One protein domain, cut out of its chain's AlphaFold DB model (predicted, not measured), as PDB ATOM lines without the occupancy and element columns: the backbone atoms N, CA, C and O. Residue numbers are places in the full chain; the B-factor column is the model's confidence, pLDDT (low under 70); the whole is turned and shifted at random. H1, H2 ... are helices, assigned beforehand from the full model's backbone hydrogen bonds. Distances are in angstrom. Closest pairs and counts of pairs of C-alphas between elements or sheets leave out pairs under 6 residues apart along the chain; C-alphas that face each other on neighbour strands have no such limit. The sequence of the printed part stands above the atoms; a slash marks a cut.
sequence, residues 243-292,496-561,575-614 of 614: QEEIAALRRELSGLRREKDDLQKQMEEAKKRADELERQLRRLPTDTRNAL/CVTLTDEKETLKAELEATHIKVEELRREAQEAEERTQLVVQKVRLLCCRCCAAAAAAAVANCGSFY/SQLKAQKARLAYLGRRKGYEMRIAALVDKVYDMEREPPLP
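Overview. This is residues 243 to 292, 496 to 561 and 575 to 614 of the 614 residues of an uncharacterized protein of Eimeria maxima (UniProt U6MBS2). Look for a long, thin rod built on one very long helix, H3, with H1 side by side with its first half and H4 folding back to meet it farther along. Beyond that meeting, residues 547 to 561 of H3 and 575 to 592 of H4 stick out as two separate prongs, while short H2 sits near the place where H1 ends. The 156 printed residues hold four named helices, H1 to H4 in chain order, and no named strand: the class is all helix. The whole is extended, with a radius of gyration of the C-alphas of 26.7 A and spans of 97 by 22 by 22 A.

Arrangement. Begin with H1, residues 243 to 282; a tight link leads to H2, residues 286 to 292. H1 touches H3, residues 496 to 561, the same way at a shallow tilt of 22 degrees; H3 does this with residues 499 to 531 alone, and the closest C-alphas, of Lys 260 and Val 517, are 5.4 A apart. H4, residues 575 to 607, touches H3 through its residues 597 to 604 alone, opposite ways at a shallow tilt of 29 degrees, with C-alphas of Val 535 and Val 604 closest at 6.2 A. H1, H3 and H4 form a bundle, helices grouped lengthwise, though H1 and H4 are close but not clearly touching. H2 and H4 are apart. In H2 every O i to N i+4 pair is within hydrogen-bond range; H1 has 35 of 36, H3 60 of 62 and H4 27 of 29.

Along the chain. Find C-alpha 243 at (-142.758, 77.962, 47.752), from which H1 runs 57.8 A. H3 covers 97.9 A from C-alpha 496 at (-138.845, 81.825, 39.595). H4 covers 46.8 A to C-alpha 607 at (-153.888, 34.497, 61.066).

Size, cuts and confidence. Two cuts leave out residues 293 to 495, a C-alpha gap of 65.0 A, and 562 to 574, a gap of 19.5 A. The mean pLDDT of the printed part is 75.1, and 61 residues are under 70, among them 541 to 561 and 575 to 591.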
ATOM      1  N   GLN A 243    -143.546  78.621  46.705       85.00
ATOM      2  CA  GLN A 243    -142.758  77.962  47.752       85.00
ATOM      3  C   GLN A 243    -143.638  77.121  48.689       85.00
ATOM      4  O   GLN A 243    -143.223  76.040  49.103       85.00
ATOM      5  N   GLU A 244    -144.864  77.564  48.977       90.56
ATOM      6  CA  GLU A 244    -145.866  76.795  49.724       90.56
ATOM      7  C   GLU A 244    -146.303  75.537  48.955       90.56
ATOM      8  O   GLU A 244    -146.343  74.458  49.546       90.56
ATOM      9  N   GLU A 245    -146.527  75.635  47.638       90.62
ATOM     10  CA  GLU A 245    -146.793  74.479  46.762       90.62
ATOM     11  C   GLU A 245    -145.623  73.476  46.748       90.62
ATOM     12  O   GLU A 245    -145.830  72.272  46.889       90.62
ATOM     13  N   ILE A 246    -144.379  73.953  46.628       90.88
ATOM     14  CA  ILE A 246    -143.171  73.106  46.686       90.88
ATOM     15  C   ILE A 246    -143.033  72.439  48.062       90.88
ATOM     16  O   ILE A 246    -142.669  71.265  48.159       90.88
ATOM     17  N   ALA A 247    -143.365  73.151  49.139       92.38
ATOM     18  CA  ALA A 247    -143.397  72.588  50.483       92.38
ATOM     19  C   ALA A 247    -144.545  71.578  50.675       92.38
ATOM     20  O   ALA A 247    -144.405  70.666  51.488       92.38
ATOM     21  N   ALA A 248    -145.672  71.708  49.968       95.00
ATOM     22  CA  ALA A 248    -146.741  70.706  49.955       95.00
ATOM     23  C   ALA A 248    -146.272  69.417  49.261       95.00
ATOM     24  O   ALA A 248    -146.244  68.373  49.910       95.00
ATOM     25  N   LEU A 249    -145.746  69.516  48.033       94.12
ATOM     26  CA  LEU A 249    -145.186  68.378  47.286       94.12
ATOM     27  C   LEU A 249    -144.100  67.633  48.082       94.12
ATOM     28  O   LEU A 249    -144.075  66.406  48.103       94.12
ATOM     29  N   ARG A 250    -143.224  68.351  48.804       94.81
ATOM     30  CA  ARG A 250    -142.215  67.735  49.695       94.81
ATOM     31  C   ARG A 250    -142.828  66.986  50.884       94.81
ATOM     32  O   ARG A 250    -142.267  65.976  51.311       94.81
ATOM     33  N   ARG A 251    -143.962  67.446  51.428       96.44
ATOM     34  CA  ARG A 251    -144.691  66.726  52.490       96.44
ATOM     35  C   ARG A 251    -145.369  65.478  51.933       96.44
ATOM     36  O   ARG A 251    -145.199  64.420  52.532       96.44
ATOM     37  N   GLU A 252    -146.040  65.582  50.789       96.50
ATOM     38  CA  GLU A 252    -146.690  64.465  50.085       96.50
ATOM     39  C   GLU A 252    -145.678  63.374  49.709       96.50
ATOM     40  O   GLU A 252    -145.861  62.219  50.088       96.50
ATOM     41  N   LEU A 253    -144.534  63.748  49.120       95.00
ATOM     42  CA  LEU A 253    -143.400  62.846  48.880       95.00
ATOM     43  C   LEU A 253    -142.908  62.167  50.159       95.00
ATOM     44  O   LEU A 253    -142.594  60.979  50.145       95.00
ATOM     45  N   SER A 254    -142.832  62.893  51.280       94.56
ATOM     46  CA  SER A 254    -142.467  62.276  52.561       94.56
ATOM     47  C   SER A 254    -143.539  61.301  53.065       94.56
ATOM     48  O   SER A 254    -143.204  60.341  53.751       94.56
ATOM     49  N   GLY A 255    -144.815  61.538  52.746       96.38
ATOM     50  CA  GLY A 255    -145.932  60.639  53.039       96.38
ATOM     51  C   GLY A 255    -145.805  59.339  52.256       96.38
ATOM     52  O   GLY A 255    -145.597  58.294  52.867       96.38
ATOM     53  N   LEU A 256    -145.796  59.425  50.921       93.56
ATOM     54  CA  LEU A 256    -145.667  58.262  50.033       93.56
ATOM     55  C   LEU A 256    -144.379  57.466  50.281       93.56
ATOM     56  O   LEU A 256    -144.385  56.248  50.160       93.56
ATOM     57  N   ARG A 257    -143.270  58.117  50.662       94.12
ATOM     58  CA  ARG A 257    -142.033  57.408  51.038       94.12
ATOM     59  C   ARG A 257    -142.198  56.587  52.326       94.12
ATOM     60  O   ARG A 257    -141.762  55.444  52.333       94.12
ATOM     61  N   ARG A 258    -142.862  57.113  53.368       95.12
ATOM     62  CA  ARG A 258    -143.177  56.332  54.586       95.12
ATOM     63  C   ARG A 258    -144.118  55.177  54.268       95.12
ATOM     64  O   ARG A 258    -143.792  54.044  54.580       95.12
ATOM     65  N   GLU A 259    -145.210  55.454  53.560       93.88
ATOM     66  CA  GLU A 259    -146.181  54.442  53.133       93.88
ATOM     67  C   GLU A 259    -145.525  53.320  52.312       93.88
ATOM     68  O   GLU A 259    -145.758  52.146  52.577       93.88
ATOM     69  N   LYS A 260    -144.636  53.658  51.373       92.94
ATOM     70  CA  LYS A 260    -143.831  52.685  50.621       92.94
ATOM     71  C   LYS A 260    -142.967  51.815  51.541       92.94
ATOM     72  O   LYS A 260    -142.814  50.625  51.281       92.94
ATOM     73  N   ASP A 261    -142.341  52.401  52.557       93.12
ATOM     74  CA  ASP A 261    -141.459  51.683  53.484       93.12
ATOM     75  C   ASP A 261    -142.273  50.798  54.461       93.12
ATOM     76  O   ASP A 261    -141.876  49.663  54.735       93.12
ATOM     77  N   ASP A 262    -143.453  51.255  54.894       91.62
ATOM     78  CA  ASP A 262    -144.419  50.488  55.693       91.62
ATOM     79  C   ASP A 262    -145.026  49.317  54.894       91.62
ATOM     80  O   ASP A 262    -145.044  48.187  55.385       91.62
ATOM     81  N   LEU A 263    -145.427  49.532  53.634       88.25
ATOM     82  CA  LEU A 263    -145.878  48.477  52.711       88.25
ATOM     83  C   LEU A 263    -144.772  47.447  52.440       88.25
ATOM     84  O   LEU A 263    -145.029  46.244  52.449       88.25
ATOM     85  N   GLN A 264    -143.521  47.883  52.253       91.56
ATOM     86  CA  GLN A 264    -142.386  46.961  52.109       91.56
ATOM     87  C   GLN A 264    -142.156  46.129  53.374       91.56
ATOM     88  O   GLN A 264    -141.851  44.938  53.276       91.56
ATOM     89  N   LYS A 265    -142.349  46.713  54.561       91.50
ATOM     90  CA  LYS A 265    -142.292  45.981  55.829       91.50
ATOM     91  C   LYS A 265    -143.435  44.966  55.949       91.50
ATOM     92  O   LYS A 265    -143.161  43.810  56.271       91.50
ATOM     93  N   GLN A 266    -144.676  45.354  55.644       84.25
ATOM     94  CA  GLN A 266    -145.835  44.450  55.625       84.25
ATOM     95  C   GLN A 266    -145.624  43.284  54.651       84.25
ATOM     96  O   GLN A 266    -145.833  42.132  55.023       84.25
ATOM     97  N   MET A 267    -145.108  43.552  53.448       86.81
ATOM     98  CA  MET A 267    -144.730  42.531  52.465       86.81
ATOM     99  C   MET A 267    -143.686  41.550  53.001       86.81
ATOM    100  O   MET A 267    -143.816  40.336  52.846       86.81
ATOM    101  N   GLU A 268    -142.654  42.052  53.672       88.88
ATOM    102  CA  GLU A 268    -141.636  41.216  54.308       88.88
ATOM    103  C   GLU A 268    -142.151  40.452  55.540       88.88
ATOM    104  O   GLU A 268    -141.542  39.458  55.933       88.88
ATOM    105  N   GLU A 269    -143.247  40.870  56.168       86.38
ATOM    106  CA  GLU A 269    -143.926  40.126  57.238       86.38
ATOM    107  C   GLU A 269    -144.887  39.070  56.660       86.38
ATOM    108  O   GLU A 269    -144.855  37.915  57.094       86.38
ATOM    109  N   ALA A 270    -145.637  39.397  55.604       80.19
ATOM    110  CA  ALA A 270    -146.497  38.471  54.863       80.19
ATOM    111  C   ALA A 270    -145.702  37.305  54.245       80.19
ATOM    112  O   ALA A 270    -146.072  36.144  54.430       80.19
ATOM    113  N   LYS A 271    -144.551  37.579  53.611       84.81
ATOM    114  CA  LYS A 271    -143.625  36.536  53.122       84.81
ATOM    115  C   LYS A 271    -143.161  35.609  54.247       84.81
ATOM    116  O   LYS A 271    -143.168  34.396  54.075       84.81
ATOM    117  N   LYS A 272    -142.815  36.149  55.424       86.81
ATOM    118  CA  LYS A 272    -142.378  35.346  56.585       86.81
ATOM    119  C   LYS A 272    -143.506  34.491  57.170       86.81
ATOM    120  O   LYS A 272    -143.231  33.363  57.586       86.81
ATOM    121  N   ARG A 273    -144.753  34.987  57.175       80.69
ATOM    122  CA  ARG A 273    -145.953  34.191  57.500       80.69
ATOM    123  C   ARG A 273    -146.110  33.039  56.495       80.69
ATOM    124  O   ARG A 273    -146.169  31.884  56.913       80.69
ATOM    125  N   ALA A 274    -146.073  33.328  55.191       79.31
ATOM    126  CA  ALA A 274    -146.177  32.330  54.121       79.31
ATOM    127  C   ALA A 274    -145.084  31.246  54.208       79.31
ATOM    128  O   ALA A 274    -145.399  30.056  54.229       79.31
ATOM    129  N   ASP A 275    -143.817  31.643  54.363       83.81
ATOM    130  CA  ASP A 275    -142.669  30.749  54.557       83.81
ATOM    131  C   ASP A 275    -142.831  29.828  55.775       83.81
ATOM    132  O   ASP A 275    -142.388  28.679  55.762       83.81
ATOM    133  N   GLU A 276    -143.432  30.312  56.863       83.31
ATOM    134  CA  GLU A 276    -143.633  29.509  58.069       83.31
ATOM    135  C   GLU A 276    -144.777  28.494  57.910       83.31
ATOM    136  O   GLU A 276    -144.648  27.365  58.393       83.31
ATOM    137  N   LEU A 277    -145.836  28.827  57.162       74.81
ATOM    138  CA  LEU A 277    -146.849  27.853  56.727       74.81
ATOM    139  C   LEU A 277    -146.232  26.800  55.803       74.81
ATOM    140  O   LEU A 277    -146.371  25.601  56.048       74.81
ATOM    141  N   GLU A 278    -145.477  27.229  54.792       81.12
ATOM    142  CA  GLU A 278    -144.699  26.379  53.885       81.12
ATOM    143  C   GLU A 278    -143.788  25.413  54.661       81.12
ATOM    144  O   GLU A 278    -143.825  24.198  54.439       81.12
ATOM    145  N   ARG A 279    -143.028  25.904  55.650       84.81
ATOM    146  CA  ARG A 279    -142.195  25.063  56.528       84.81
ATOM    147  C   ARG A 279    -143.016  24.049  57.326       84.81
ATOM    148  O   ARG A 279    -142.530  22.941  57.552       84.81
ATOM    149  N   GLN A 280    -144.241  24.368  57.735       77.75
ATOM    150  CA  GLN A 280    -145.117  23.437  58.456       77.75
ATOM    151  C   GLN A 280    -145.776  22.405  57.525       77.75
ATOM    152  O   GLN A 280    -145.776  21.215  57.849       77.75
ATOM    153  N   LEU A 281    -146.206  22.793  56.323       75.38
ATOM    154  CA  LEU A 281    -146.666  21.875  55.268       75.38
ATOM    155  C   LEU A 281    -145.543  20.932  54.792       75.38
ATOM    156  O   LEU A 281    -145.769  19.755  54.495       75.38
ATOM    157  N   ARG A 282    -144.292  21.399  54.807       80.44
ATOM    158  CA  ARG A 282    -143.093  20.574  54.577       80.44
ATOM    159  C   ARG A 282    -142.795  19.609  55.742       80.44
ATOM    160  O   ARG A 282    -142.170  18.578  55.507       80.44
ATOM    161  N   ARG A 283    -143.306  19.856  56.961       81.50
ATOM    162  CA  ARG A 283    -143.261  18.930  58.127       81.50
ATOM    163  C   ARG A 283    -144.410  17.904  58.167       81.50
ATOM    164  O   ARG A 283    -144.365  16.981  58.993       81.50
ATOM    165  N   LEU A 284    -145.421  18.034  57.304       74.69
ATOM    166  CA  LEU A 284    -146.410  16.979  57.046       74.69
ATOM    167  C   LEU A 284    -145.798  15.857  56.180       74.69
ATOM    168  O   LEU A 284    -144.858  16.120  55.421       74.69
ATOM    169  N   PRO A 285    -146.316  14.613  56.255       75.88
ATOM    170  CA  PRO A 285    -145.939  13.526  55.351       75.88
ATOM    171  C   PRO A 285    -146.007  13.899  53.871       75.88
ATOM    172  O   PRO A 285    -146.878  14.658  53.438       75.88
ATOM    173  N   THR A 286    -145.133  13.280  53.078       72.69
ATOM    174  CA  THR A 286    -145.123  13.430  51.621       72.69
ATOM    175  C   THR A 286    -146.476  13.052  51.016       72.69
ATOM    176  O   THR A 286    -146.959  13.775  50.161       72.69
ATOM    177  N   ASP A 287    -147.156  12.015  51.513       65.75
ATOM    178  CA  ASP A 287    -148.460  11.590  50.979       65.75
ATOM    179  C   ASP A 287    -149.562  12.642  51.171       65.75
ATOM    180  O   ASP A 287    -150.305  12.940  50.238       65.75
ATOM    181  N   THR A 288    -149.629  13.270  52.350       67.62
ATOM    182  CA  THR A 288    -150.562  14.377  52.623       67.62
ATOM    183  C   THR A 288    -150.203  15.646  51.853       67.62
ATOM    184  O   THR A 288    -151.094  16.385  51.449       67.62
ATOM    185  N   ARG A 289    -148.912  15.885  51.587       71.62
ATOM    186  CA  ARG A 289    -148.454  17.007  50.755       71.62
ATOM    187  C   ARG A 289    -148.754  16.774  49.273       71.62
ATOM    188  O   ARG A 289    -149.180  17.686  48.582       71.62
ATOM    189  N   ASN A 290    -148.632  15.534  48.815       70.31
ATOM    190  CA  ASN A 290    -149.027  15.119  47.474       70.31
ATOM    191  C   ASN A 290    -150.557  15.181  47.303       70.31
ATOM    192  O   ASN A 290    -151.029  15.488  46.218       70.31
ATOM    193  N   ALA A 291    -151.339  14.926  48.360       66.56
ATOM    194  CA  ALA A 291    -152.794  15.111  48.356       66.56
ATOM    195  C   ALA A 291    -153.227  16.595  48.355       66.56
ATOM    196  O   ALA A 291    -154.286  16.901  47.825       66.56
ATOM    197  N   LEU A 292    -152.407  17.504  48.902       63.03
ATOM    198  CA  LEU A 292    -152.556  18.967  48.779       63.03
ATOM    199  C   LEU A 292    -152.180  19.512  47.391       63.03
ATOM    200  O   LEU A 292    -152.632  20.585  46.999       63.03
ATOM    201  N   CYS A 496    -137.596  82.427  40.057       73.44
ATOM    202  CA  CYS A 496    -138.845  81.825  39.595       73.44
ATOM    203  C   CYS A 496    -138.592  80.622  38.679       73.44
ATOM    204  O   CYS A 496    -139.373  79.680  38.728       73.44
ATOM    205  N   VAL A 497    -137.514  80.643  37.881       78.56
ATOM    206  CA  VAL A 497    -137.127  79.514  37.019       78.56
ATOM    207  C   VAL A 497    -136.665  78.329  37.871       78.56
ATOM    208  O   VAL A 497    -137.205  77.238  37.727       78.56
ATOM    209  N   THR A 498    -135.769  78.550  38.841       82.12
ATOM    210  CA  THR A 498    -135.315  77.464  39.730       82.12
ATOM    211  C   THR A 498    -136.461  76.874  40.552       82.12
ATOM    212  O   THR A 498    -136.522  75.662  40.714       82.12
ATOM    213  N   LEU A 499    -137.413  77.697  41.013       82.38
ATOM    214  CA  LEU A 499    -138.605  77.199  41.709       82.38
ATOM    215  C   LEU A 499    -139.545  76.410  40.778       82.38
ATOM    216  O   LEU A 499    -140.136  75.433  41.230       82.38
ATOM    217  N   THR A 500    -139.684  76.763  39.493       85.44
ATOM    218  CA  THR A 500    -140.439  75.910  38.554       85.44
ATOM    219  C   THR A 500    -139.723  74.592  38.274       85.44
ATOM    220  O   THR A 500    -140.377  73.554  38.273       85.44
ATOM    221  N   ASP A 501    -138.398  74.603  38.130       89.75
ATOM    222  CA  ASP A 501    -137.613  73.387  37.883       89.75
ATOM    223  C   ASP A 501    -137.642  72.446  39.108       89.75
ATOM    224  O   ASP A 501    -137.854  71.238  38.968       89.75
ATOM    225  N   GLU A 502    -137.540  72.994  40.328       90.62
ATOM    226  CA  GLU A 502    -137.776  72.263  41.585       90.62
ATOM    227  C   GLU A 502    -139.210  71.706  41.667       90.62
ATOM    228  O   GLU A 502    -139.404  70.584  42.132       90.62
ATOM    229  N   LYS A 503    -140.227  72.447  41.206       91.44
ATOM    230  CA  LYS A 503    -141.626  71.988  41.243       91.44
ATOM    231  C   LYS A 503    -141.882  70.824  40.284       91.44
ATOM    232  O   LYS A 503    -142.519  69.850  40.683       91.44
ATOM    233  N   GLU A 504    -141.399  70.898  39.045       92.50
ATOM    234  CA  GLU A 504    -141.596  69.821  38.063       92.50
ATOM    235  C   GLU A 504    -140.758  68.573  38.392       92.50
ATOM    236  O   GLU A 504    -141.247  67.457  38.228       92.50
ATOM    237  N   THR A 505    -139.551  68.725  38.952       94.81
ATOM    238  CA  THR A 505    -138.770  67.568  39.439       94.81
ATOM    239  C   THR A 505    -139.428  66.878  40.637       94.81
ATOM    240  O   THR A 505    -139.516  65.652  40.651       94.81
ATOM    241  N   LEU A 506    -139.977  67.630  41.601       92.50
ATOM    242  CA  LEU A 506    -140.716  67.051  42.732       92.50
ATOM    243  C   LEU A 506    -142.022  66.363  42.309       92.50
ATOM    244  O   LEU A 506    -142.369  65.341  42.893       92.50
ATOM    245  N   LYS A 507    -142.730  66.865  41.288       94.56
ATOM    246  CA  LYS A 507    -143.875  66.155  40.687       94.56
ATOM    247  C   LYS A 507    -143.456  64.829  40.055       94.56
ATOM    248  O   LYS A 507    -144.075  63.812  40.336       94.56
ATOM    249  N   ALA A 508    -142.395  64.833  39.246       95.38
ATOM    250  CA  ALA A 508    -141.898  63.623  38.596       95.38
ATOM    251  C   ALA A 508    -141.428  62.574  39.621       95.38
ATOM    252  O   ALA A 508    -141.679  61.382  39.444       95.38
ATOM    253  N   GLU A 509    -140.809  63.001  40.728       95.38
ATOM    254  CA  GLU A 509    -140.559  62.117  41.871       95.38
ATOM    255  C   GLU A 509    -141.860  61.616  42.515       95.38
ATOM    256  O   GLU A 509    -141.955  60.423  42.800       95.38
ATOM    257  N   LEU A 510    -142.850  62.487  42.749       95.19
ATOM    258  CA  LEU A 510    -144.120  62.124  43.389       95.19
ATOM    259  C   LEU A 510    -144.851  61.049  42.575       95.19
ATOM    260  O   LEU A 510    -145.169  59.991  43.115       95.19
ATOM    261  N   GLU A 511    -145.022  61.270  41.272       95.62
ATOM    262  CA  GLU A 511    -145.610  60.318  40.321       95.62
ATOM    263  C   GLU A 511    -144.829  58.992  40.304       95.62
ATOM    264  O   GLU A 511    -145.417  57.919  40.453       95.62
ATOM    265  N   ALA A 512    -143.493  59.045  40.235       95.69
ATOM    266  CA  ALA A 512    -142.644  57.853  40.274       95.69
ATOM    267  C   ALA A 512    -142.664  57.113  41.628       95.69
ATOM    268  O   ALA A 512    -142.413  55.904  41.658       95.69
ATOM    269  N   THR A 513    -142.946  57.792  42.747       93.19
ATOM    270  CA  THR A 513    -143.199  57.130  44.041       93.19
ATOM    271  C   THR A 513    -144.602  56.545  44.124       93.19
ATOM    272  O   THR A 513    -144.738  55.425  44.604       93.19
ATOM    273  N   HIS A 514    -145.621  57.231  43.600       95.06
ATOM    274  CA  HIS A 514    -147.002  56.748  43.606       95.06
ATOM    275  C   HIS A 514    -147.152  55.469  42.772       95.06
ATOM    276  O   HIS A 514    -147.782  54.522  43.232       95.06
ATOM    277  N   ILE A 515    -146.521  55.392  41.594       95.81
ATOM    278  CA  ILE A 515    -146.519  54.171  40.766       95.81
ATOM    279  C   ILE A 515    -145.929  52.983  41.544       95.81
ATOM    280  O   ILE A 515    -146.492  51.894  41.517       95.81
ATOM    281  N   LYS A 516    -144.843  53.199  42.300       94.75
ATOM    282  CA  LYS A 516    -144.197  52.153  43.113       94.75
ATOM    283  C   LYS A 516    -145.003  51.767  44.354       94.75
ATOM    284  O   LYS A 516    -144.921  50.624  44.787       94.75
ATOM    285  N   VAL A 517    -145.766  52.696  44.932       94.31
ATOM    286  CA  VAL A 517    -146.717  52.401  46.017       94.31
ATOM    287  C   VAL A 517    -147.866  51.534  45.496       94.31
ATOM    288  O   VAL A 517    -148.170  50.524  46.118       94.31
ATOM    289  N   GLU A 518    -148.440  51.846  44.330       94.12
ATOM    290  CA  GLU A 518    -149.475  51.012  43.692       94.12
ATOM    291  C   GLU A 518    -148.955  49.620  43.299       94.12
ATOM    292  O   GLU A 518    -149.635  48.618  43.510       94.12
ATOM    293  N   GLU A 519    -147.731  49.539  42.771       94.62
ATOM    294  CA  GLU A 519    -147.061  48.275  42.447       94.62
ATOM    295  C   GLU A 519    -146.880  47.403  43.703       94.62
ATOM    296  O   GLU A 519    -147.294  46.245  43.712       94.62
ATOM    297  N   LEU A 520    -146.385  47.978  44.806       89.62
ATOM    298  CA  LEU A 520    -146.239  47.280  46.091       89.62
ATOM    299  C   LEU A 520    -147.580  46.903  46.740       89.62
ATOM    300  O   LEU A 520    -147.679  45.820  47.312       89.62
ATOM    301  N   ARG A 521    -148.618  47.747  46.637       90.44
ATOM    302  CA  ARG A 521    -149.991  47.416  47.072       90.44
ATOM    303  C   ARG A 521    -150.526  46.201  46.312       90.44
ATOM    304  O   ARG A 521    -151.096  45.300  46.922       90.44
ATOM    305  N   ARG A 522    -150.291  46.134  44.998       91.75
ATOM    306  CA  ARG A 522    -150.677  44.987  44.166       91.75
ATOM    307  C   ARG A 522    -149.894  43.722  44.521       91.75
ATOM    308  O   ARG A 522    -150.498  42.658  44.622       91.75
ATOM    309  N   GLU A 523    -148.579  43.815  44.727       89.12
ATOM    310  CA  GLU A 523    -147.785  42.665  45.186       89.12
ATOM    311  C   GLU A 523    -148.234  42.175  46.575       89.12
ATOM    312  O   GLU A 523    -148.236  40.967  46.818       89.12
ATOM    313  N   ALA A 524    -148.650  43.082  47.469       84.56
ATOM    314  CA  ALA A 524    -149.200  42.742  48.782       84.56
ATOM    315  C   ALA A 524    -150.539  42.005  48.674       84.56
ATOM    316  O   ALA A 524    -150.691  40.948  49.285       84.56
ATOM    317  N   GLN A 525    -151.460  42.490  47.838       86.75
ATOM    318  CA  GLN A 525    -152.726  41.804  47.559       86.75
ATOM    319  C   GLN A 525    -152.492  40.405  46.972       86.75
ATOM    320  O   GLN A 525    -153.076  39.439  47.455       86.75
ATOM    321  N   GLU A 526    -151.575  40.243  46.011       87.94
ATOM    322  CA  GLU A 526    -151.255  38.912  45.473       87.94
ATOM    323  C   GLU A 526    -150.584  38.005  46.526       87.94
ATOM    324  O   GLU A 526    -150.821  36.794  46.562       87.94
ATOM    325  N   ALA A 527    -149.763  38.560  47.425       79.75
ATOM    326  CA  ALA A 527    -149.190  37.814  48.544       79.75
ATOM    327  C   ALA A 527    -150.263  37.353  49.551       79.75
ATOM    328  O   ALA A 527    -150.189  36.216  50.022       79.75
ATOM    329  N   GLU A 528    -151.268  38.182  49.842       81.62
ATOM    330  CA  GLU A 528    -152.421  37.809  50.673       81.62
ATOM    331  C   GLU A 528    -153.329  36.782  49.988       81.62
ATOM    332  O   GLU A 528    -153.698  35.792  50.613       81.62
ATOM    333  N   GLU A 529    -153.646  36.927  48.700       85.81
ATOM    334  CA  GLU A 529    -154.418  35.919  47.954       85.81
ATOM    335  C   GLU A 529    -153.723  34.547  47.988       85.81
ATOM    336  O   GLU A 529    -154.360  33.512  48.207       85.81
ATOM    337  N   ARG A 530    -152.389  34.527  47.859       81.50
ATOM    338  CA  ARG A 530    -151.578  33.307  47.980       81.50
ATOM    339  C   ARG A 530    -151.632  32.707  49.394       81.50
ATOM    340  O   ARG A 530    -151.737  31.484  49.507       81.50
ATOM    341  N   THR A 531    -151.595  33.501  50.472       79.19
ATOM    342  CA  THR A 531    -151.742  32.961  51.843       79.19
ATOM    343  C   THR A 531    -153.171  32.506  52.134       79.19
ATOM    344  O   THR A 531    -153.341  31.437  52.724       79.19
ATOM    345  N   GLN A 532    -154.194  33.218  51.654       81.25
ATOM    346  CA  GLN A 532    -155.600  32.809  51.746       81.25
ATOM    347  C   GLN A 532    -155.856  31.485  51.014       81.25
ATOM    348  O   GLN A 532    -156.537  30.604  51.542       81.25
ATOM    349  N   LEU A 533    -155.263  31.281  49.838       82.81
ATOM    350  CA  LEU A 533    -155.337  30.017  49.101       82.81
ATOM    351  C   LEU A 533    -154.642  28.871  49.859       82.81
ATOM    352  O   LEU A 533    -155.169  27.760  49.912       82.81
ATOM    353  N   VAL A 534    -153.511  29.123  50.527       75.88
ATOM    354  CA  VAL A 534    -152.879  28.140  51.435       75.88
ATOM    355  C   VAL A 534    -153.772  27.831  52.646       75.88
ATOM    356  O   VAL A 534    -153.935  26.661  53.002       75.88
ATOM    357  N   VAL A 535    -154.406  28.844  53.241       77.00
ATOM    358  CA  VAL A 535    -155.389  28.716  54.333       77.00
ATOM    359  C   VAL A 535    -156.583  27.853  53.909       77.00
ATOM    360  O   VAL A 535    -156.932  26.899  54.609       77.00
ATOM    361  N   GLN A 536    -157.170  28.106  52.735       79.50
ATOM    362  CA  GLN A 536    -158.270  27.305  52.188       79.50
ATOM    363  C   GLN A 536    -157.862  25.839  51.985       79.50
ATOM    364  O   GLN A 536    -158.606  24.939  52.376       79.50
ATOM    365  N   LYS A 537    -156.653  25.574  51.476       76.19
ATOM    366  CA  LYS A 537    -156.128  24.204  51.332       76.19
ATOM    367  C   LYS A 537    -155.915  23.496  52.675       76.19
ATOM    368  O   LYS A 537    -156.196  22.301  52.793       76.19
ATOM    369  N   VAL A 538    -155.482  24.211  53.719       72.69
ATOM    370  CA  VAL A 538    -155.401  23.659  55.087       72.69
ATOM    371  C   VAL A 538    -156.799  23.358  55.643       72.69
ATOM    372  O   VAL A 538    -157.008  22.266  56.175       72.69
ATOM    373  N   ARG A 539    -157.779  24.254  55.455       72.19
ATOM    374  CA  ARG A 539    -159.191  24.018  55.818       72.19
ATOM    375  C   ARG A 539    -159.750  22.768  55.115       72.19
ATOM    376  O   ARG A 539    -160.270  21.876  55.787       72.19
ATOM    377  N   LEU A 540    -159.557  22.637  53.797       72.25
ATOM    378  CA  LEU A 540    -159.983  21.473  53.000       72.25
ATOM    379  C   LEU A 540    -159.335  20.160  53.465       72.25
ATOM    380  O   LEU A 540    -160.023  19.137  53.569       72.25
ATOM    381  N   LEU A 541    -158.040  20.174  53.809       68.88
ATOM    382  CA  LEU A 541    -157.378  19.028  54.443       68.88
ATOM    383  C   LEU A 541    -158.057  18.632  55.754       68.88
ATOM    384  O   LEU A 541    -158.246  17.440  55.997       68.88
ATOM    385  N   CYS A 542    -158.413  19.600  56.596       66.62
ATOM    386  CA  CYS A 542    -159.030  19.334  57.892       66.62
ATOM    387  C   CYS A 542    -160.428  18.736  57.727       66.62
ATOM    388  O   CYS A 542    -160.711  17.704  58.334       66.62
ATOM    389  N   CYS A 543    -161.253  19.276  56.825       68.69
ATOM    390  CA  CYS A 543    -162.541  18.680  56.459       68.69
ATOM    391  C   CYS A 543    -162.381  17.230  55.962       68.69
ATOM    392  O   CYS A 543    -163.064  16.331  56.456       68.69
ATOM    393  N   ARG A 544    -161.424  16.967  55.056       67.62
ATOM    394  CA  ARG A 544    -161.118  15.608  54.565       67.62
ATOM    395  C   ARG A 544    -160.608  14.676  55.674       67.62
ATOM    396  O   ARG A 544    -160.989  13.506  55.701       67.62
ATOM    397  N   CYS A 545    -159.801  15.169  56.614       63.34
ATOM    398  CA  CYS A 545    -159.318  14.386  57.755       63.34
ATOM    399  C   CYS A 545    -160.435  14.064  58.757       63.34
ATOM    400  O   CYS A 545    -160.513  12.925  59.216       63.34
ATOM    401  N   CYS A 546    -161.327  15.012  59.054       61.66
ATOM    402  CA  CYS A 546    -162.489  14.793  59.918       61.66
ATOM    403  C   CYS A 546    -163.480  13.799  59.295       61.66
ATOM    404  O   CYS A 546    -163.891  12.852  59.966       61.66
ATOM    405  N   ALA A 547    -163.785  13.930  57.999       59.19
ATOM    406  CA  ALA A 547    -164.628  12.974  57.277       59.19
ATOM    407  C   ALA A 547    -164.017  11.559  57.265       59.19
ATOM    408  O   ALA A 547    -164.701  10.578  57.566       59.19
ATOM    409  N   ALA A 548    -162.710  11.438  57.006       59.09
ATOM    410  CA  ALA A 548    -162.004  10.158  57.076       59.09
ATOM    411  C   ALA A 548    -161.954   9.583  58.506       59.09
ATOM    412  O   ALA A 548    -162.047   8.368  58.684       59.09
ATOM    413  N   ALA A 549    -161.842  10.428  59.535       57.84
ATOM    414  CA  ALA A 549    -161.888  10.009  60.934       57.84
ATOM    415  C   ALA A 549    -163.275   9.482  61.337       57.84
ATOM    416  O   ALA A 549    -163.343   8.453  62.012       57.84
ATOM    417  N   ALA A 550    -164.354  10.131  60.886       50.97
ATOM    418  CA  ALA A 550    -165.732   9.690  61.097       50.97
ATOM    419  C   ALA A 550    -166.018   8.358  60.379       50.97
ATOM    420  O   ALA A 550    -166.449   7.395  61.015       50.97
ATOM    421  N   ALA A 551    -165.673   8.246  59.092       54.00
ATOM    422  CA  ALA A 551    -165.800   6.997  58.336       54.00
ATOM    423  C   ALA A 551    -164.990   5.848  58.973       54.00
ATOM    424  O   ALA A 551    -165.473   4.720  59.092       54.00
ATOM    425  N   ALA A 552    -163.778   6.136  59.461       57.00
ATOM    426  CA  ALA A 552    -162.966   5.164  60.186       57.00
ATOM    427  C   ALA A 552    -163.556   4.779  61.555       57.00
ATOM    428  O   ALA A 552    -163.323   3.654  61.999       57.00
ATOM    429  N   ALA A 553    -164.310   5.651  62.230       47.84
ATOM    430  CA  ALA A 553    -165.018   5.297  63.461       47.84
ATOM    431  C   ALA A 553    -166.142   4.289  63.169       47.84
ATOM    432  O   ALA A 553    -166.140   3.198  63.740       47.84
ATOM    433  N   VAL A 554    -167.011   4.591  62.194       52.75
ATOM    434  CA  VAL A 554    -168.102   3.701  61.744       52.75
ATOM    435  C   VAL A 554    -167.562   2.324  61.326       52.75
ATOM    436  O   VAL A 554    -168.058   1.292  61.781       52.75
ATOM    437  N   ALA A 555    -166.478   2.288  60.545       50.69
ATOM    438  CA  ALA A 555    -165.846   1.037  60.117       50.69
ATOM    439  C   ALA A 555    -165.250   0.210  61.280       50.69
ATOM    440  O   ALA A 555    -165.281  -1.023  61.241       50.69
ATOM    441  N   ASN A 556    -164.723   0.851  62.333       49.12
ATOM    442  CA  ASN A 556    -164.214   0.129  63.507       49.12
ATOM    443  C   ASN A 556    -165.342  -0.447  64.377       49.12
ATOM    444  O   ASN A 556    -165.155  -1.531  64.930       49.12
ATOM    445  N   CYS A 557    -166.510   0.203  64.445       39.75
ATOM    446  CA  CYS A 557    -167.698  -0.373  65.083       39.75
ATOM    447  C   CYS A 557    -168.139  -1.661  64.368       39.75
ATOM    448  O   CYS A 557    -168.282  -2.701  65.012       39.75
ATOM    449  N   GLY A 558    -168.244  -1.639  63.032       41.53
ATOM    450  CA  GLY A 558    -168.573  -2.835  62.241       41.53
ATOM    451  C   GLY A 558    -167.553  -3.975  62.399       41.53
ATOM    452  O   GLY A 558    -167.928  -5.137  62.549       41.53
ATOM    453  N   SER A 559    -166.254  -3.654  62.453       48.62
ATOM    454  CA  SER A 559    -165.194  -4.660  62.630       48.62
ATOM    455  C   SER A 559    -165.195  -5.348  64.004       48.62
ATOM    456  O   SER A 559    -164.564  -6.402  64.130       48.62
ATOM    457  N   PHE A 560    -165.844  -4.788  65.030       40.66
ATOM    458  CA  PHE A 560    -165.881  -5.400  66.364       40.66
ATOM    459  C   PHE A 560    -166.834  -6.604  66.428       40.66
ATOM    460  O   PHE A 560    -166.517  -7.597  67.080       40.66
ATOM    461  N   TYR A 561    -167.942  -6.559  65.682       43.41
ATOM    462  CA  TYR A 561    -168.947  -7.630  65.642       43.41
ATOM    463  C   TYR A 561    -168.494  -8.898  64.896       43.41
ATOM    464  O   TYR A 561    -169.068  -9.961  65.110       43.41
ATOM    465  N   SER A 575    -149.461 -12.765  66.542       55.34
ATOM    466  CA  SER A 575    -149.965 -11.924  65.451       55.34
ATOM    467  C   SER A 575    -150.788 -10.739  65.967       55.34
ATOM    468  O   SER A 575    -150.592  -9.629  65.473       55.34
ATOM    469  N   GLN A 576    -151.598 -10.911  67.018       53.00
ATOM    470  CA  GLN A 576    -152.267  -9.814  67.719       53.00
ATOM    471  C   GLN A 576    -151.280  -8.907  68.446       53.00
ATOM    472  O   GLN A 576    -151.448  -7.703  68.339       53.00
ATOM    473  N   LEU A 577    -150.218  -9.398  69.094       46.53
ATOM    474  CA  LEU A 577    -149.210  -8.509  69.692       46.53
ATOM    475  C   LEU A 577    -148.503  -7.663  68.620       46.53
ATOM    476  O   LEU A 577    -148.274  -6.469  68.818       46.53
ATOM    477  N   LYS A 578    -148.200  -8.243  67.449       56.22
ATOM    478  CA  LYS A 578    -147.649  -7.496  66.305       56.22
ATOM    479  C   LYS A 578    -148.675  -6.515  65.721       56.22
ATOM    480  O   LYS A 578    -148.303  -5.391  65.395       56.22
ATOM    481  N   ALA A 579    -149.954  -6.887  65.656       54.34
ATOM    482  CA  ALA A 579    -151.044  -6.017  65.212       54.34
ATOM    483  C   ALA A 579    -151.385  -4.912  66.227       54.34
ATOM    484  O   ALA A 579    -151.709  -3.808  65.815       54.34
ATOM    485  N   GLN A 580    -151.258  -5.156  67.531       48.22
ATOM    486  CA  GLN A 580    -151.413  -4.172  68.603       48.22
ATOM    487  C   GLN A 580    -150.236  -3.202  68.608       48.22
ATOM    488  O   GLN A 580    -150.462  -2.001  68.641       48.22
ATOM    489  N   LYS A 581    -148.990  -3.674  68.462       47.09
ATOM    490  CA  LYS A 581    -147.828  -2.789  68.256       47.09
ATOM    491  C   LYS A 581    -147.959  -1.973  66.966       47.09
ATOM    492  O   LYS A 581    -147.670  -0.781  66.978       47.09
ATOM    493  N   ALA A 582    -148.470  -2.561  65.881       52.53
ATOM    494  CA  ALA A 582    -148.777  -1.831  64.651       52.53
ATOM    495  C   ALA A 582    -149.923  -0.819  64.836       52.53
ATOM    496  O   ALA A 582    -149.795   0.306  64.366       52.53
ATOM    497  N   ARG A 583    -150.996  -1.167  65.563       54.03
ATOM    498  CA  ARG A 583    -152.105  -0.266  65.926       54.03
ATOM    499  C   ARG A 583    -151.640   0.858  66.848       54.03
ATOM    500  O   ARG A 583    -152.029   1.988  66.615       54.03
ATOM    501  N   LEU A 584    -150.771   0.605  67.824       45.47
ATOM    502  CA  LEU A 584    -150.195   1.629  68.703       45.47
ATOM    503  C   LEU A 584    -149.209   2.534  67.954       45.47
ATOM    504  O   LEU A 584    -149.232   3.741  68.156       45.47
ATOM    505  N   ALA A 585    -148.408   2.004  67.026       53.66
ATOM    506  CA  ALA A 585    -147.574   2.820  66.139       53.66
ATOM    507  C   ALA A 585    -148.402   3.590  65.089       53.66
ATOM    508  O   ALA A 585    -148.018   4.681  64.671       53.66
ATOM    509  N   TYR A 586    -149.537   3.044  64.647       55.00
ATOM    510  CA  TYR A 586    -150.503   3.727  63.784       55.00
ATOM    511  C   TYR A 586    -151.221   4.841  64.547       55.00
ATOM    512  O   TYR A 586    -151.214   5.965  64.076       55.00
ATOM    513  N   LEU A 587    -151.741   4.574  65.747       51.84
ATOM    514  CA  LEU A 587    -152.381   5.553  66.630       51.84
ATOM    515  C   LEU A 587    -151.391   6.606  67.140       51.84
ATOM    516  O   LEU A 587    -151.757   7.767  67.242       51.84
ATOM    517  N   GLY A 588    -150.135   6.245  67.406       55.81
ATOM    518  CA  GLY A 588    -149.074   7.184  67.775       55.81
ATOM    519  C   GLY A 588    -148.696   8.113  66.621       55.81
ATOM    520  O   GLY A 588    -148.602   9.321  66.814       55.81
ATOM    521  N   ARG A 589    -148.563   7.580  65.396       61.09
ATOM    522  CA  ARG A 589    -148.391   8.408  64.189       61.09
ATOM    523  C   ARG A 589    -149.629   9.246  63.893       61.09
ATOM    524  O   ARG A 589    -149.475  10.428  63.640       61.09
ATOM    525  N   ARG A 590    -150.830   8.666  63.992       63.19
ATOM    526  CA  ARG A 590    -152.125   9.326  63.791       63.19
ATOM    527  C   ARG A 590    -152.304  10.488  64.767       63.19
ATOM    528  O   ARG A 590    -152.438  11.600  64.289       63.19
ATOM    529  N   LYS A 591    -152.135  10.286  66.080       64.19
ATOM    530  CA  LYS A 591    -152.090  11.377  67.074       64.19
ATOM    531  C   LYS A 591    -150.989  12.388  66.756       64.19
ATOM    532  O   LYS A 591    -151.213  13.587  66.815       64.19
ATOM    533  N   GLY A 592    -149.811  11.920  66.345       70.06
ATOM    534  CA  GLY A 592    -148.718  12.773  65.877       70.06
ATOM    535  C   GLY A 592    -148.977  13.504  64.551       70.06
ATOM    536  O   GLY A 592    -148.169  14.359  64.188       70.06
ATOM    537  N   TYR A 593    -150.045  13.190  63.815       64.69
ATOM    538  CA  TYR A 593    -150.525  13.936  62.649       64.69
ATOM    539  C   TYR A 593    -151.709  14.822  63.033       64.69
ATOM    540  O   TYR A 593    -151.672  16.000  62.718       64.69
ATOM    541  N   GLU A 594    -152.674  14.313  63.800       65.00
ATOM    542  CA  GLU A 594    -153.791  15.068  64.382       65.00
ATOM    543  C   GLU A 594    -153.279  16.278  65.184       65.00
ATOM    544  O   GLU A 594    -153.727  17.386  64.934       65.00
ATOM    545  N   MET A 595    -152.244  16.126  66.022       69.00
ATOM    546  CA  MET A 595    -151.596  17.248  66.729       69.00
ATOM    547  C   MET A 595    -150.865  18.237  65.803       69.00
ATOM    548  O   MET A 595    -150.743  19.409  66.139       69.00
ATOM    549  N   ARG A 596    -150.349  17.787  64.648       69.69
ATOM    550  CA  ARG A 596    -149.694  18.668  63.655       69.69
ATOM    551  C   ARG A 596    -150.699  19.393  62.765       69.69
ATOM    552  O   ARG A 596    -150.399  20.481  62.298       69.69
ATOM    553  N   ILE A 597    -151.852  18.775  62.526       67.69
ATOM    554  CA  ILE A 597    -152.980  19.350  61.799       67.69
ATOM    555  C   ILE A 597    -153.707  20.345  62.711       67.69
ATOM    556  O   ILE A 597    -153.950  21.459  62.274       67.69
ATOM    557  N   ALA A 598    -153.929  20.018  63.988       66.62
ATOM    558  CA  ALA A 598    -154.423  20.958  64.997       66.62
ATOM    559  C   ALA A 598    -153.512  22.192  65.104       66.62
ATOM    560  O   ALA A 598    -153.964  23.291  64.829       66.62
ATOM    561  N   ALA A 599    -152.201  22.012  65.309       70.81
ATOM    562  CA  ALA A 599    -151.252  23.133  65.364       70.81
ATOM    563  C   ALA A 599    -151.080  23.915  64.037       70.81
ATOM    564  O   ALA A 599    -150.426  24.959  64.030       70.81
ATOM    565  N   LEU A 600    -151.621  23.410  62.919       67.44
ATOM    566  CA  LEU A 600    -151.789  24.153  61.664       67.44
ATOM    567  C   LEU A 600    -153.124  24.914  61.651       67.44
ATOM    568  O   LEU A 600    -153.136  26.073  61.254       67.44
ATOM    569  N   VAL A 601    -154.220  24.299  62.109       69.75
ATOM    570  CA  VAL A 601    -155.541  24.938  62.268       69.75
ATOM    571  C   VAL A 601    -155.483  26.094  63.256       69.75
ATOM    572  O   VAL A 601    -155.960  27.166  62.917       69.75
ATOM    573  N   ASP A 602    -154.857  25.911  64.420       70.81
ATOM    574  CA  ASP A 602    -154.708  26.951  65.443       70.81
ATOM    575  C   ASP A 602    -154.027  28.192  64.843       70.81
ATOM    576  O   ASP A 602    -154.511  29.308  64.989       70.81
ATOM    577  N   LYS A 603    -152.965  27.991  64.051       68.38
ATOM    578  CA  LYS A 603    -152.240  29.081  63.380       68.38
ATOM    579  C   LYS A 603    -152.982  29.685  62.195       68.38
ATOM    580  O   LYS A 603    -152.819  30.868  61.922       68.38
ATOM    581  N   VAL A 604    -153.775  28.892  61.480       70.75
ATOM    582  CA  VAL A 604    -154.692  29.399  60.453       70.75
ATOM    583  C   VAL A 604    -155.763  30.278  61.101       70.75
ATOM    584  O   VAL A 604    -156.002  31.379  60.621       70.75
ATOM    585  N   TYR A 605    -156.312  29.861  62.240       69.31
ATOM    586  CA  TYR A 605    -157.275  30.629  63.024       69.31
ATOM    587  C   TYR A 605    -156.665  31.901  63.643       69.31
ATOM    588  O   TYR A 605    -157.321  32.941  63.664       69.31
ATOM    589  N   ASP A 606    -155.408  31.851  64.095       69.50
ATOM    590  CA  ASP A 606    -154.672  33.032  64.565       69.50
ATOM    591  C   ASP A 606    -154.458  34.051  63.431       69.50
ATOM    592  O   ASP A 606    -154.738  35.230  63.619       69.50
ATOM    593  N   MET A 607    -154.036  33.611  62.236       64.06
ATOM    594  CA  MET A 607    -153.888  34.497  61.066       64.06
ATOM    595  C   MET A 607    -155.227  35.059  60.574       64.06
ATOM    596  O   MET A 607    -155.282  36.209  60.167       64.06
ATOM    597  N   GLU A 608    -156.311  34.281  60.630       64.75
ATOM    598  CA  GLU A 608    -157.672  34.743  60.302       64.75
ATOM    599  C   GLU A 608    -158.238  35.742  61.333       64.75
ATOM    600  O   GLU A 608    -159.272  36.366  61.089       64.75
ATOM    601  N   ARG A 609    -157.577  35.893  62.491       63.50
ATOM    602  CA  ARG A 609    -157.861  36.914  63.512       63.50
ATOM    603  C   ARG A 609    -156.953  38.137  63.430       63.50
ATOM    604  O   ARG A 609    -157.292  39.163  64.022       63.50
ATOM    605  N   GLU A 610    -155.819  38.053  62.740       60.72
ATOM    606  CA  GLU A 610    -155.088  39.252  62.340       60.72
ATOM    607  C   GLU A 610    -155.943  39.984  61.285       60.72
ATOM    608  O   GLU A 610    -156.478  39.335  60.384       60.72
ATOM    609  N   PRO A 611    -156.157  41.308  61.395       52.78
ATOM    610  CA  PRO A 611    -156.937  42.025  60.394       52.78
ATOM    611  C   PRO A 611    -156.233  41.940  59.026       52.78
ATOM    612  O   PRO A 611    -154.997  41.978  58.995       52.78
ATOM    613  N   PRO A 612    -156.986  41.856  57.911       54.31
ATOM    614  CA  PRO A 612    -156.403  41.942  56.574       54.31
ATOM    615  C   PRO A 612    -155.640  43.262  56.416       54.31
ATOM    616  O   PRO A 612    -155.962  44.252  57.088       54.31
ATOM    617  N   LEU A 613    -154.622  43.277  55.556       53.88
ATOM    618  CA  LEU A 613    -153.843  44.491  55.320       53.88
ATOM    619  C   LEU A 613    -154.729  45.604  54.702       53.88
ATOM    620  O   LEU A 613    -155.657  45.297  53.950       53.88
ATOM    621  N   PRO A 614    -154.500  46.881  55.075       46.91
ATOM    622  CA  PRO A 614    -155.372  48.007  54.720       46.91
ATOM    623  C   PRO A 614    -155.173  48.549  53.294       46.91
ATOM    624  O   PRO A 614    -154.017  48.549  52.811       46.91
TER     625      PRO A 614